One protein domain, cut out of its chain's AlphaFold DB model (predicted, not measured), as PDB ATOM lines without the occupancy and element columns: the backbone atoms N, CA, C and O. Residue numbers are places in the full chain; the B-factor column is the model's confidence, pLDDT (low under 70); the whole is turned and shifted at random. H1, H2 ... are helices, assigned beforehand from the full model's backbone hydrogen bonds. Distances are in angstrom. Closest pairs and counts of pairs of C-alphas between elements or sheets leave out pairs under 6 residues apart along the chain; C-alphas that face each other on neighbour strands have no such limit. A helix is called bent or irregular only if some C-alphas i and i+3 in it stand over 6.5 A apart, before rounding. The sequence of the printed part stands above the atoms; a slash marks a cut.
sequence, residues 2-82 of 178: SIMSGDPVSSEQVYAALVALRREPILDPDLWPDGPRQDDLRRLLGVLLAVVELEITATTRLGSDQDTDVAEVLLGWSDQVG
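Overview. This is residues 2 to 82 of the 178 residues of an uncharacterized protein of Streptomyces viridifaciens (UniProt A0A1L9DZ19). One long helix, H2, is the spine of a loose, elongated model: the shorter H1 packs side by side on its first half, and past its last residue the chain folds back into H3, which comes close to H2 only near Ile 56 and then stands free. Residues 21 to 37, with no named element, loop out between H1 and H2, and residues 2 to 8 stick out as a free tail. The printed part has 81 residues, with three named helices in the order H1, H2, H3 and no named strand; its class is all helix. It is loose, with a radius of gyration of the C-alphas of 15.7 A, and spans 48 by 30 by 19 A.

Arrangement. H2, residues 38 to 59, is the longest helix. H1, residues 11 to 20, touches H2, with 11 pairs of C-alphas within 8 A. The closest C-alphas are those of Ser 11 and Leu 41, 4.7 A apart. H2 touches H1 with its residues 38 to 48 alone. H1 and H2 run the same way at a shallow tilt of 30 degrees, with their centres 10.8 A apart. H3, residues 66 to 81, is close to H2 but not clearly touching it: the closest C-alphas, those of Ile 56 and Val 73, are 7.8 A apart. H2 and H3 run opposite ways at a shallow tilt of 28 degrees, with their centres 17.6 A apart. H1 and H3 are apart. Every O i to N i+4 pair is within hydrogen-bond range in H1, while 16 of 18 are in H2 and 11 of 12 in H3.

Along the chain. H2 runs from C-alpha 38 at (234.698, 298.401, 210.736) to C-alpha 59 at (243.705, 303.594, 180.774), a length of 31.7 A. It is irregular: C-alphas 39 and 42 are 7.1 A apart. H1 begins at C-alpha 11, at (233.428, 300.157, 205.965), and is 14.2 A long from first to last C-alpha. H3 is 22.8 A long and ends at C-alpha 81, at (246.212, 314.943, 199.070). It is neither bent nor irregular, but only just: C-alphas 66 and 69 are 6.2 A apart.

Size, cuts and confidence. The two C-alphas farthest apart are those of Pro 33 and Asp 65, at 48.1 A. The printed part has no cut. The link from H1 to H2 is long, with 17 residues, and the link from H2 to H3 is short, with 6. Residues 2 to 8, residues 62 to 67 and residues 74 to 82, of which 74 to 81 belong to H3, stand free. The mean pLDDT of the printed part is 82.6; it is under 70 at residues 2 to 6, 27 to 29, 31 and 61 to 68.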
ATOM      1  N   SER A   2     250.667 310.893 214.402       53.75
ATOM      2  CA  SER A   2     249.493 310.146 213.907       53.75
ATOM      3  C   SER A   2     248.691 311.043 212.970       53.75
ATOM      4  O   SER A   2     248.170 312.069 213.406       53.75
ATOM      5  N   ILE A   3     248.631 310.691 211.689       63.94
ATOM      6  CA  ILE A   3     247.807 311.399 210.709       63.94
ATOM      7  C   ILE A   3     246.380 310.890 210.881       63.94
ATOM      8  O   ILE A   3     246.079 309.744 210.557       63.94
ATOM      9  N   MET A   4     245.505 311.734 211.421       61.62
ATOM     10  CA  MET A   4     244.079 311.435 211.515       61.62
ATOM     11  C   MET A   4     243.334 312.167 210.405       61.62
ATOM     12  O   MET A   4     243.488 313.378 210.255       61.62
ATOM     13  N   SER A   5     242.530 311.433 209.631       66.31
ATOM     14  CA  SER A   5     241.579 312.049 208.699       66.31
ATOM     15  C   SER A   5     240.589 312.908 209.486       66.31
ATOM     16  O   SER A   5     240.099 312.466 210.527       66.31
ATOM     17  N   GLY A   6     240.282 314.110 208.984       68.56
ATOM     18  CA  GLY A   6     239.249 314.976 209.564       68.56
ATOM     19  C   GLY A   6     237.852 314.351 209.494       68.56
ATOM     20  O   GLY A   6     237.071 314.524 210.421       68.56
ATOM     21  N   ASP A   7     237.607 313.549 208.454       80.81
ATOM     22  CA  ASP A   7     236.385 312.776 208.241       80.81
ATOM     23  C   ASP A   7     236.774 311.339 207.836       80.81
ATOM     24  O   ASP A   7     237.110 311.080 206.674       80.81
ATOM     25  N   PRO A   8     236.859 310.384 208.781       83.31
ATOM     26  CA  PRO A   8     237.216 309.006 208.463       83.31
ATOM     27  C   PRO A   8     236.069 308.294 207.734       83.31
ATOM     28  O   PRO A   8     234.914 308.364 208.149       83.31
ATOM     29  N   VAL A   9     236.404 307.563 206.670       91.19
ATOM     30  CA  VAL A   9     235.438 306.744 205.923       91.19
ATOM     31  C   VAL A   9     235.020 305.498 206.710       91.19
ATOM     32  O   VAL A   9     235.821 304.911 207.444       91.19
ATOM     33  N   SER A  10     233.767 305.070 206.547       92.88
ATOM     34  CA  SER A  10     233.257 303.818 207.118       92.88
ATOM     35  C   SER A  10     233.412 302.626 206.171       92.88
ATOM     36  O   SER A  10     233.459 302.785 204.949       92.88
ATOM     37  N   SER A  11     233.448 301.412 206.726       92.31
ATOM     38  CA  SER A  11     233.428 300.157 205.965       92.31
ATOM     39  C   SER A  11     232.244 300.099 204.997       92.31
ATOM     40  O   SER A  11     232.417 299.734 203.837       92.31
ATOM     41  N   GLU A  12     231.064 300.542 205.436       91.50
ATOM     42  CA  GLU A  12     229.855 300.632 204.612       91.50
ATOM     43  C   GLU A  12     230.023 301.589 203.425       91.50
ATOM     44  O   GLU A  12     229.614 301.262 202.313       91.50
ATOM     45  N   GLN A  13     230.654 302.752 203.624       94.62
ATOM     46  CA  GLN A  13     230.906 303.712 202.544       94.62
ATOM     47  C   GLN A  13     231.863 303.143 201.495       94.62
ATOM     48  O   GLN A  13     231.608 303.260 200.295       94.62
ATOM     49  N   VAL A  14     232.948 302.498 201.936       95.31
ATOM     50  CA  VAL A  14     233.911 301.860 201.026       95.31
ATOM     51  C   VAL A  14     233.253 300.701 200.277       95.31
ATOM     52  O   VAL A  14     233.421 300.576 199.065       95.31
ATOM     53  N   TYR A  15     232.447 299.891 200.963       92.31
ATOM     54  CA  TYR A  15     231.689 298.813 200.338       92.31
ATOM     55  C   TYR A  15     230.697 299.331 199.292       92.31
ATOM     56  O   TYR A  15     230.670 298.839 198.166       92.31
ATOM     57  N   ALA A  16     229.932 300.375 199.617       93.50
ATOM     58  CA  ALA A  16     229.003 300.998 198.681       93.50
ATOM     59  C   ALA A  16     229.718 301.540 197.430       93.50
ATOM     60  O   ALA A  16     229.204 301.395 196.320       93.50
ATOM     61  N   ALA A  17     230.921 302.106 197.584       95.31
ATOM     62  CA  ALA A  17     231.745 302.525 196.452       95.31
ATOM     63  C   ALA A  17     232.160 301.332 195.572       95.31
ATOM     64  O   ALA A  17     232.026 301.394 194.351       95.31
ATOM     65  N   LEU A  18     232.591 300.220 196.173       95.19
ATOM     66  CA  LEU A  18     232.935 298.990 195.446       95.19
ATOM     67  C   LEU A  18     231.738 298.406 194.680       95.19
ATOM     68  O   LEU A  18     231.883 298.007 193.522       95.19
ATOM     69  N   VAL A  19     230.547 298.413 195.284       92.81
ATOM     70  CA  VAL A  19     229.294 298.012 194.622       92.81
ATOM     71  C   VAL A  19     228.987 298.930 193.437       92.81
ATOM     72  O   VAL A  19     228.685 298.444 192.345       92.81
ATOM     73  N   ALA A  20     229.115 300.250 193.605       94.81
ATOM     74  CA  ALA A  20     228.894 301.218 192.528       94.81
ATOM     75  C   ALA A  20     229.869 301.019 191.352       94.81
ATOM     76  O   ALA A  20     229.475 301.152 190.192       94.81
ATOM     77  N   LEU A  21     231.111 300.625 191.645       94.19
ATOM     78  CA  LEU A  21     232.127 300.260 190.654       94.19
ATOM     79  C   LEU A  21     231.913 298.865 190.043       94.19
ATOM     80  O   LEU A  21     232.662 298.472 189.151       94.19
ATOM     81  N   ARG A  22     230.896 298.108 190.485       92.94
ATOM     82  CA  ARG A  22     230.641 296.709 190.094       92.94
ATOM     83  C   ARG A  22     231.827 295.782 190.386       92.94
ATOM     84  O   ARG A  22     232.090 294.838 189.643       92.94
ATOM     85  N   ARG A  23     232.546 296.062 191.473       91.94
ATOM     86  CA  ARG A  23     233.699 295.301 191.977       91.94
ATOM     87  C   ARG A  23     233.456 294.832 193.410       91.94
ATOM     88  O   ARG A  23     234.354 294.862 194.246       91.94
ATOM     89  N   GLU A  24     232.215 294.451 193.697       85.75
ATOM     90  CA  GLU A  24     231.804 293.949 195.003       85.75
ATOM     91  C   GLU A  24     232.661 292.729 195.388       85.75
ATOM     92  O   GLU A  24     232.698 291.747 194.636       85.75
ATOM     93  N   PRO A  25     233.383 292.776 196.524       81.19
ATOM     94  CA  PRO A  25     234.034 291.591 197.058       81.19
ATOM     95  C   PRO A  25     232.964 290.545 197.357       81.19
ATOM     96  O   PRO A  25     231.930 290.879 197.936       81.19
ATOM     97  N   ILE A  26     233.208 289.281 197.003       77.81
ATOM     98  CA  ILE A  26     232.299 288.196 197.381       77.81
ATOM     99  C   ILE A  26     232.229 288.175 198.905       77.81
ATOM    100  O   ILE A  26     233.235 287.906 199.568       77.81
ATOM    101  N   LEU A  27     231.053 288.490 199.447       69.25
ATOM    102  CA  LEU A  27     230.834 288.397 200.874       69.25
ATOM    103  C   LEU A  27     230.751 286.922 201.243       69.25
ATOM    104  O   LEU A  27     229.770 286.259 200.912       69.25
ATOM    105  N   ASP A  28     231.782 286.407 201.903       69.69
ATOM    106  CA  ASP A  28     231.671 285.126 202.587       69.69
ATOM    107  C   ASP A  28     230.651 285.297 203.731       69.69
ATOM    108  O   ASP A  28     230.910 286.087 204.647       69.69
ATOM    109  N   PRO A  29     229.490 284.618 203.686       68.56
ATOM    110  CA  PRO A  29     228.460 284.748 204.711       68.56
ATOM    111  C   PRO A  29     228.954 284.341 206.105       68.56
ATOM    112  O   PRO A  29     228.417 284.828 207.100       68.56
ATOM    113  N   ASP A  30     229.984 283.492 206.182       73.06
ATOM    114  CA  ASP A  30     230.583 283.058 207.443       73.06
ATOM    115  C   ASP A  30     231.533 284.126 208.018       73.06
ATOM    116  O   ASP A  30     231.674 284.245 209.239       73.06
ATOM    117  N   LEU A  31     232.146 284.955 207.162       66.50
ATOM    118  CA  LEU A  31     232.990 286.081 207.583       66.50
ATOM    119  C   LEU A  31     232.173 287.361 207.831       66.50
ATOM    120  O   LEU A  31     232.502 288.127 208.741       66.50
ATOM    121  N   TRP A  32     231.086 287.572 207.078       72.69
ATOM    122  CA  TRP A  32     230.270 288.794 207.106       72.69
ATOM    123  C   TRP A  32     228.756 288.526 207.142       72.69
ATOM    124  O   TRP A  32     228.032 288.942 206.235       72.69
ATOM    125  N   PRO A  33     228.238 287.895 208.211       76.19
ATOM    126  CA  PRO A  33     226.819 287.547 208.316       76.19
ATOM    127  C   PRO A  33     225.884 288.769 208.329       76.19
ATOM    128  O   PRO A  33     224.753 288.681 207.856       76.19
ATOM    129  N   ASP A  34     226.368 289.913 208.822       82.31
ATOM    130  CA  ASP A  34     225.619 291.173 208.941       82.31
ATOM    131  C   ASP A  34     226.148 292.269 207.989       82.31
ATOM    132  O   ASP A  34     225.821 293.445 208.145       82.31
ATOM    133  N   GLY A  35     226.993 291.900 207.018       82.50
ATOM    134  CA  GLY A  35     227.720 292.839 206.158       82.50
ATOM    135  C   GLY A  35     229.089 293.280 206.714       82.50
ATOM    136  O   GLY A  35     229.568 292.730 207.713       82.50
ATOM    137  N   PRO A  36     229.760 294.240 206.043       86.44
ATOM    138  CA  PRO A  36     231.132 294.638 206.356       86.44
ATOM    139  C   PRO A  36     231.239 295.416 207.675       86.44
ATOM    140  O   PRO A  36     230.661 296.493 207.842       86.44
ATOM    141  N   ARG A  37     232.058 294.917 208.599       88.88
ATOM    142  CA  ARG A  37     232.329 295.534 209.904       88.88
ATOM    143  C   ARG A  37     233.450 296.559 209.783       88.88
ATOM    144  O   ARG A  37     234.209 296.560 208.816       88.88
ATOM    145  N   GLN A  38     233.614 297.415 210.793       89.62
ATOM    146  CA  GLN A  38     234.698 298.401 210.736       89.62
ATOM    147  C   GLN A  38     236.103 297.795 210.761       89.62
ATOM    148  O   GLN A  38     237.025 298.374 210.191       89.62
ATOM    149  N   ASP A  39     236.267 296.609 211.342       88.19
ATOM    150  CA  ASP A  39     237.543 295.887 211.308       88.19
ATOM    151  C   ASP A  39     237.931 295.467 209.875       88.19
ATOM    152  O   ASP A  39     239.115 295.324 209.564       88.19
ATOM    153  N   ASP A  40     236.955 295.374 208.966       88.19
ATOM    154  CA  ASP A  40     237.170 295.059 207.552       88.19
ATOM    155  C   ASP A  40     237.634 296.264 206.730       88.19
ATOM    156  O   ASP A  40     238.036 296.105 205.575       88.19
ATOM    157  N   LEU A  41     237.619 297.473 207.305       91.25
ATOM    158  CA  LEU A  41     237.905 298.713 206.585       91.25
ATOM    159  C   LEU A  41     239.244 298.659 205.848       91.25
ATOM    160  O   LEU A  41     239.322 299.041 204.685       91.25
ATOM    161  N   ARG A  42     240.300 298.146 206.490       90.31
ATOM    162  CA  ARG A  42     241.630 298.039 205.862       90.31
ATOM    163  C   ARG A  42     241.615 297.102 204.658       90.31
ATOM    164  O   ARG A  42     242.214 297.424 203.634       90.31
ATOM    165  N   ARG A  43     240.912 295.970 204.766       88.62
ATOM    166  CA  ARG A  43     240.765 295.004 203.672       88.62
ATOM    167  C   ARG A  43     239.979 295.619 202.516       88.62
ATOM    168  O   ARG A  43     240.429 295.549 201.379       88.62
ATOM    169  N   LEU A  44     238.858 296.276 202.807       93.12
ATOM    170  CA  LEU A  44     238.020 296.944 201.808       93.12
ATOM    171  C   LEU A  44     238.753 298.093 201.106       93.12
ATOM    172  O   LEU A  44     238.676 298.206 199.886       93.12
ATOM    173  N   LEU A  45     239.518 298.903 201.847       93.69
ATOM    174  CA  LEU A  45     240.391 299.933 201.276       93.69
ATOM    175  C   LEU A  45     241.465 299.324 200.366       93.69
ATOM    176  O   LEU A  45     241.771 299.895 199.324       93.69
ATOM    177  N   GLY A  46     242.008 298.159 200.730       92.12
ATOM    178  CA  GLY A  46     242.919 297.394 199.877       92.12
ATOM    179  C   GLY A  46     242.267 296.939 198.568       92.12
ATOM    180  O   GLY A  46     242.863 297.104 197.506       92.12
ATOM    181  N   VAL A  47     241.027 296.439 198.618       93.44
ATOM    182  CA  VAL A  47     240.276 296.066 197.405       93.44
ATOM    183  C   VAL A  47     239.990 297.290 196.538       93.44
ATOM    184  O   VAL A  47     240.226 297.248 195.335       93.44
ATOM    185  N   LEU A  48     239.527 298.393 197.134       95.38
ATOM    186  CA  LEU A  48     239.255 299.628 196.396       95.38
ATOM    187  C   LEU A  48     240.522 300.175 195.732       95.38
ATOM    188  O   LEU A  48     240.473 300.571 194.571       95.38
ATOM    189  N   LEU A  49     241.658 300.138 196.433       93.50
ATOM    190  CA  LEU A  49     242.950 300.500 195.860       93.50
ATOM    191  C   LEU A  49     243.293 299.614 194.658       93.50
ATOM    192  O   LEU A  49     243.616 300.143 193.602       93.50
ATOM    193  N   ALA A  50     243.177 298.290 194.787       92.50
ATOM    194  CA  ALA A  50     243.458 297.371 193.686       92.50
ATOM    195  C   ALA A  50     242.561 297.636 192.465       92.50
ATOM    196  O   ALA A  50     243.038 297.621 191.335       92.50
ATOM    197  N   VAL A  51     241.275 297.930 192.684       95.00
ATOM    198  CA  VAL A  51     240.347 298.318 191.612       95.00
ATOM    199  C   VAL A  51     240.823 299.586 190.906       95.00
ATOM    200  O   VAL A  51     240.900 299.597 189.683       95.00
ATOM    201  N   VAL A  52     241.166 300.636 191.653       93.44
ATOM    202  CA  VAL A  52     241.627 301.908 191.076       93.44
ATOM    203  C   VAL A  52     242.919 301.721 190.276       93.44
ATOM    204  O   VAL A  52     243.000 302.203 189.151       93.44
ATOM    205  N   GLU A  53     243.895 300.980 190.805       91.81
ATOM    206  CA  GLU A  53     245.163 300.699 190.112       91.81
ATOM    207  C   GLU A  53     244.945 299.903 188.814       91.81
ATOM    208  O   GLU A  53     245.597 300.170 187.801       91.81
ATOM    209  N   LEU A  54     243.993 298.963 188.797       90.25
ATOM    210  CA  LEU A  54     243.623 298.226 187.586       90.25
ATOM    211  C   LEU A  54     243.000 299.136 186.522       90.25
ATOM    212  O   LEU A  54     243.346 299.016 185.349       90.25
ATOM    213  N   GLU A  55     242.106 300.048 186.912       90.62
ATOM    214  CA  GLU A  55     241.491 300.991 185.971       90.62
ATOM    215  C   GLU A  55     242.526 302.006 185.447       90.62
ATOM    216  O   GLU A  55     242.590 302.247 184.242       90.62
ATOM    217  N   ILE A  56     243.419 302.521 186.308       88.88
ATOM    218  CA  ILE A  56     244.558 303.354 185.885       88.88
ATOM    219  C   ILE A  56     245.415 302.591 184.873       88.88
ATOM    220  O   ILE A  56     245.670 303.101 183.783       88.88
ATOM    221  N   THR A  57     245.800 301.351 185.180       86.12
ATOM    222  CA  THR A  57     246.597 300.495 184.284       86.12
ATOM    223  C   THR A  57     245.889 300.238 182.951       86.12
ATOM    224  O   THR A  57     246.524 300.229 181.902       86.12
ATOM    225  N   ALA A  58     244.567 300.053 182.955       85.12
ATOM    226  CA  ALA A  58     243.792 299.853 181.731       85.12
ATOM    227  C   ALA A  58     243.723 301.117 180.855       85.12
ATOM    228  O   ALA A  58     243.637 301.018 179.629       85.12
ATOM    229  N   THR A  59     243.746 302.300 181.476       84.06
ATOM    230  CA  THR A  59     243.705 303.594 180.774       84.06
ATOM    231  C   THR A  59     245.081 304.120 180.364       84.06
ATOM    232  O   THR A  59     245.169 304.847 179.379       84.06
ATOM    233  N   THR A  60     246.147 303.716 181.055       77.81
ATOM    234  CA  THR A  60     247.531 304.101 180.753       77.81
ATOM    235  C   THR A  60     248.113 303.148 179.708       77.81
ATOM    236  O   THR A  60     248.281 301.950 179.933       77.81
ATOM    237  N   ARG A  61     248.418 303.649 178.506       61.78
ATOM    238  CA  ARG A  61     249.024 302.801 177.467       61.78
ATOM    239  C   ARG A  61     250.514 302.618 177.737       61.78
ATOM    240  O   ARG A  61     251.298 303.552 177.600       61.78
ATOM    241  N   LEU A  62     250.934 301.384 178.018       54.62
ATOM    242  CA  LEU A  62     252.352 301.020 178.009       54.62
ATOM    243  C   LEU A  62     252.922 301.212 176.588       54.62
ATOM    244  O   LEU A  62     252.680 300.391 175.706       54.62
ATOM    245  N   GLY A  63     253.665 302.305 176.362       55.75
ATOM    246  CA  GLY A  63     254.490 302.500 175.158       55.75
ATOM    247  C   GLY A  63     254.181 303.699 174.246       55.75
ATOM    248  O   GLY A  63     254.778 303.777 173.174       55.75
ATOM    249  N   SER A  64     253.308 304.644 174.620       57.31
ATOM    250  CA  SER A  64     253.134 305.930 173.905       57.31
ATOM    251  C   SER A  64     253.178 307.103 174.883       57.31
ATOM    252  O   SER A  64     252.576 306.955 175.936       57.31
ATOM    253  N   ASP A  65     253.867 308.206 174.537       55.28
ATOM    254  CA  ASP A  65     254.005 309.472 175.306       55.28
ATOM    255  C   ASP A  65     253.664 309.343 176.806       55.28
ATOM    256  O   ASP A  65     252.708 309.936 177.311       55.28
ATOM    257  N   GLN A  66     254.458 308.512 177.501       59.16
ATOM    258  CA  GLN A  66     254.239 308.053 178.883       59.16
ATOM    259  C   GLN A  66     254.005 309.194 179.880       59.16
ATOM    260  O   GLN A  66     253.354 308.992 180.903       59.16
ATOM    261  N   ASP A  67     254.513 310.383 179.576       60.00
ATOM    262  CA  ASP A  67     254.511 311.512 180.495       60.00
ATOM    263  C   ASP A  67     253.111 312.114 180.694       60.00
ATOM    264  O   ASP A  67     252.822 312.604 181.781       60.00
ATOM    265  N   THR A  68     252.221 312.062 179.692       67.81
ATOM    266  CA  THR A  68     250.931 312.782 179.778       67.81
ATOM    267  C   THR A  68     249.892 312.020 180.601       67.81
ATOM    268  O   THR A  68     249.286 312.597 181.502       67.81
ATOM    269  N   ASP A  69     249.714 310.717 180.356       72.06
ATOM    270  CA  ASP A  69     248.714 309.916 181.081       72.06
ATOM    271  C   ASP A  69     249.090 309.767 182.566       72.06
ATOM    272  O   ASP A  69     248.236 309.833 183.452       72.06
ATOM    273  N   VAL A  70     250.388 309.615 182.850       76.88
ATOM    274  CA  VAL A  70     250.902 309.569 184.225       76.88
ATOM    275  C   VAL A  70     250.732 310.927 184.909       76.88
ATOM    276  O   VAL A  70     250.335 310.967 186.074       76.88
ATOM    277  N   ALA A  71     250.972 312.041 184.205       80.94
ATOM    278  CA  ALA A  71     250.789 313.376 184.769       80.94
ATOM    279  C   ALA A  71     249.340 313.639 185.207       80.94
ATOM    280  O   ALA A  71     249.141 314.150 186.303       80.94
ATOM    281  N   GLU A  72     248.334 313.250 184.421       84.88
ATOM    282  CA  GLU A  72     246.919 313.445 184.782       84.88
ATOM    283  C   GLU A  72     246.524 312.670 186.052       84.88
ATOM    284  O   GLU A  72     245.870 313.209 186.949       84.88
ATOM    285  N   VAL A  73     246.992 311.425 186.191       87.25
ATOM    286  CA  VAL A  73     246.790 310.636 187.421       87.25
ATOM    287  C   VAL A  73     247.481 311.300 188.616       87.25
ATOM    288  O   VAL A  73     246.910 311.369 189.709       87.25
ATOM    289  N   LEU A  74     248.696 311.821 188.419       85.94
ATOM    290  CA  LEU A  74     249.433 312.540 189.457       85.94
ATOM    291  C   LEU A  74     248.749 313.855 189.850       85.94
ATOM    292  O   LEU A  74     248.740 314.185 191.037       85.94
ATOM    293  N   LEU A  75     248.151 314.581 188.899       87.88
ATOM    294  CA  LEU A  75     247.389 315.802 189.161       87.88
ATOM    295  C   LEU A  75     246.164 315.499 190.026       87.88
ATOM    296  O   LEU A  75     246.037 316.071 191.106       87.88
ATOM    297  N   GLY A  76     245.332 314.529 189.629       89.56
ATOM    298  CA  GLY A  76     244.156 314.137 190.413       89.56
ATOM    299  C   GLY A  76     244.506 313.636 191.820       89.56
ATOM    300  O   GLY A  76     243.804 313.927 192.789       89.56
ATOM    301  N   TRP A  77     245.627 312.924 191.967       89.75
ATOM    302  CA  TRP A  77     246.129 312.526 193.282       89.75
ATOM    303  C   TRP A  77     246.599 313.729 194.118       89.75
ATOM    304  O   TRP A  77     246.273 313.812 195.305       89.75
ATOM    305  N   SER A  78     247.327 314.665 193.506       86.81
ATOM    306  CA  SER A  78     247.841 315.867 194.176       86.81
ATOM    307  C   SER A  78     246.705 316.781 194.642       86.81
ATOM    308  O   SER A  78     246.757 317.288 195.762       86.81
ATOM    309  N   ASP A  79     245.646 316.919 193.839       89.50
ATOM    310  CA  ASP A  79     244.431 317.658 194.197       89.50
ATOM    311  C   ASP A  79     243.759 317.086 195.456       89.50
ATOM    312  O   ASP A  79     243.276 317.842 196.301       89.50
ATOM    313  N   GLN A  80     243.764 315.757 195.621       88.00
ATOM    314  CA  GLN A  80     243.125 315.094 196.759       88.00
ATOM    315  C   GLN A  80     243.981 315.097 198.033       88.00
ATOM    316  O   GLN A  80     243.447 315.236 199.135       88.00
ATOM    317  N   VAL A  81     245.296 314.899 197.915       84.62
ATOM    318  CA  VAL A  81     246.212 314.943 199.070       84.62
ATOM    319  C   VAL A  81     246.404 316.380 199.558       84.62
ATOM    320  O   VAL A  81     246.576 316.620 200.756       84.62
ATOM    321  N   GLY A  82     246.318 317.340 198.637       78.94
ATOM    322  CA  GLY A  82     246.497 318.754 198.908       78.94
ATOM    323  C   GLY A  82     247.957 319.126 199.171       78.94
ATOM    324  O   GLY A  82     248.882 318.326 199.057       78.94
TER     325      GLY A  82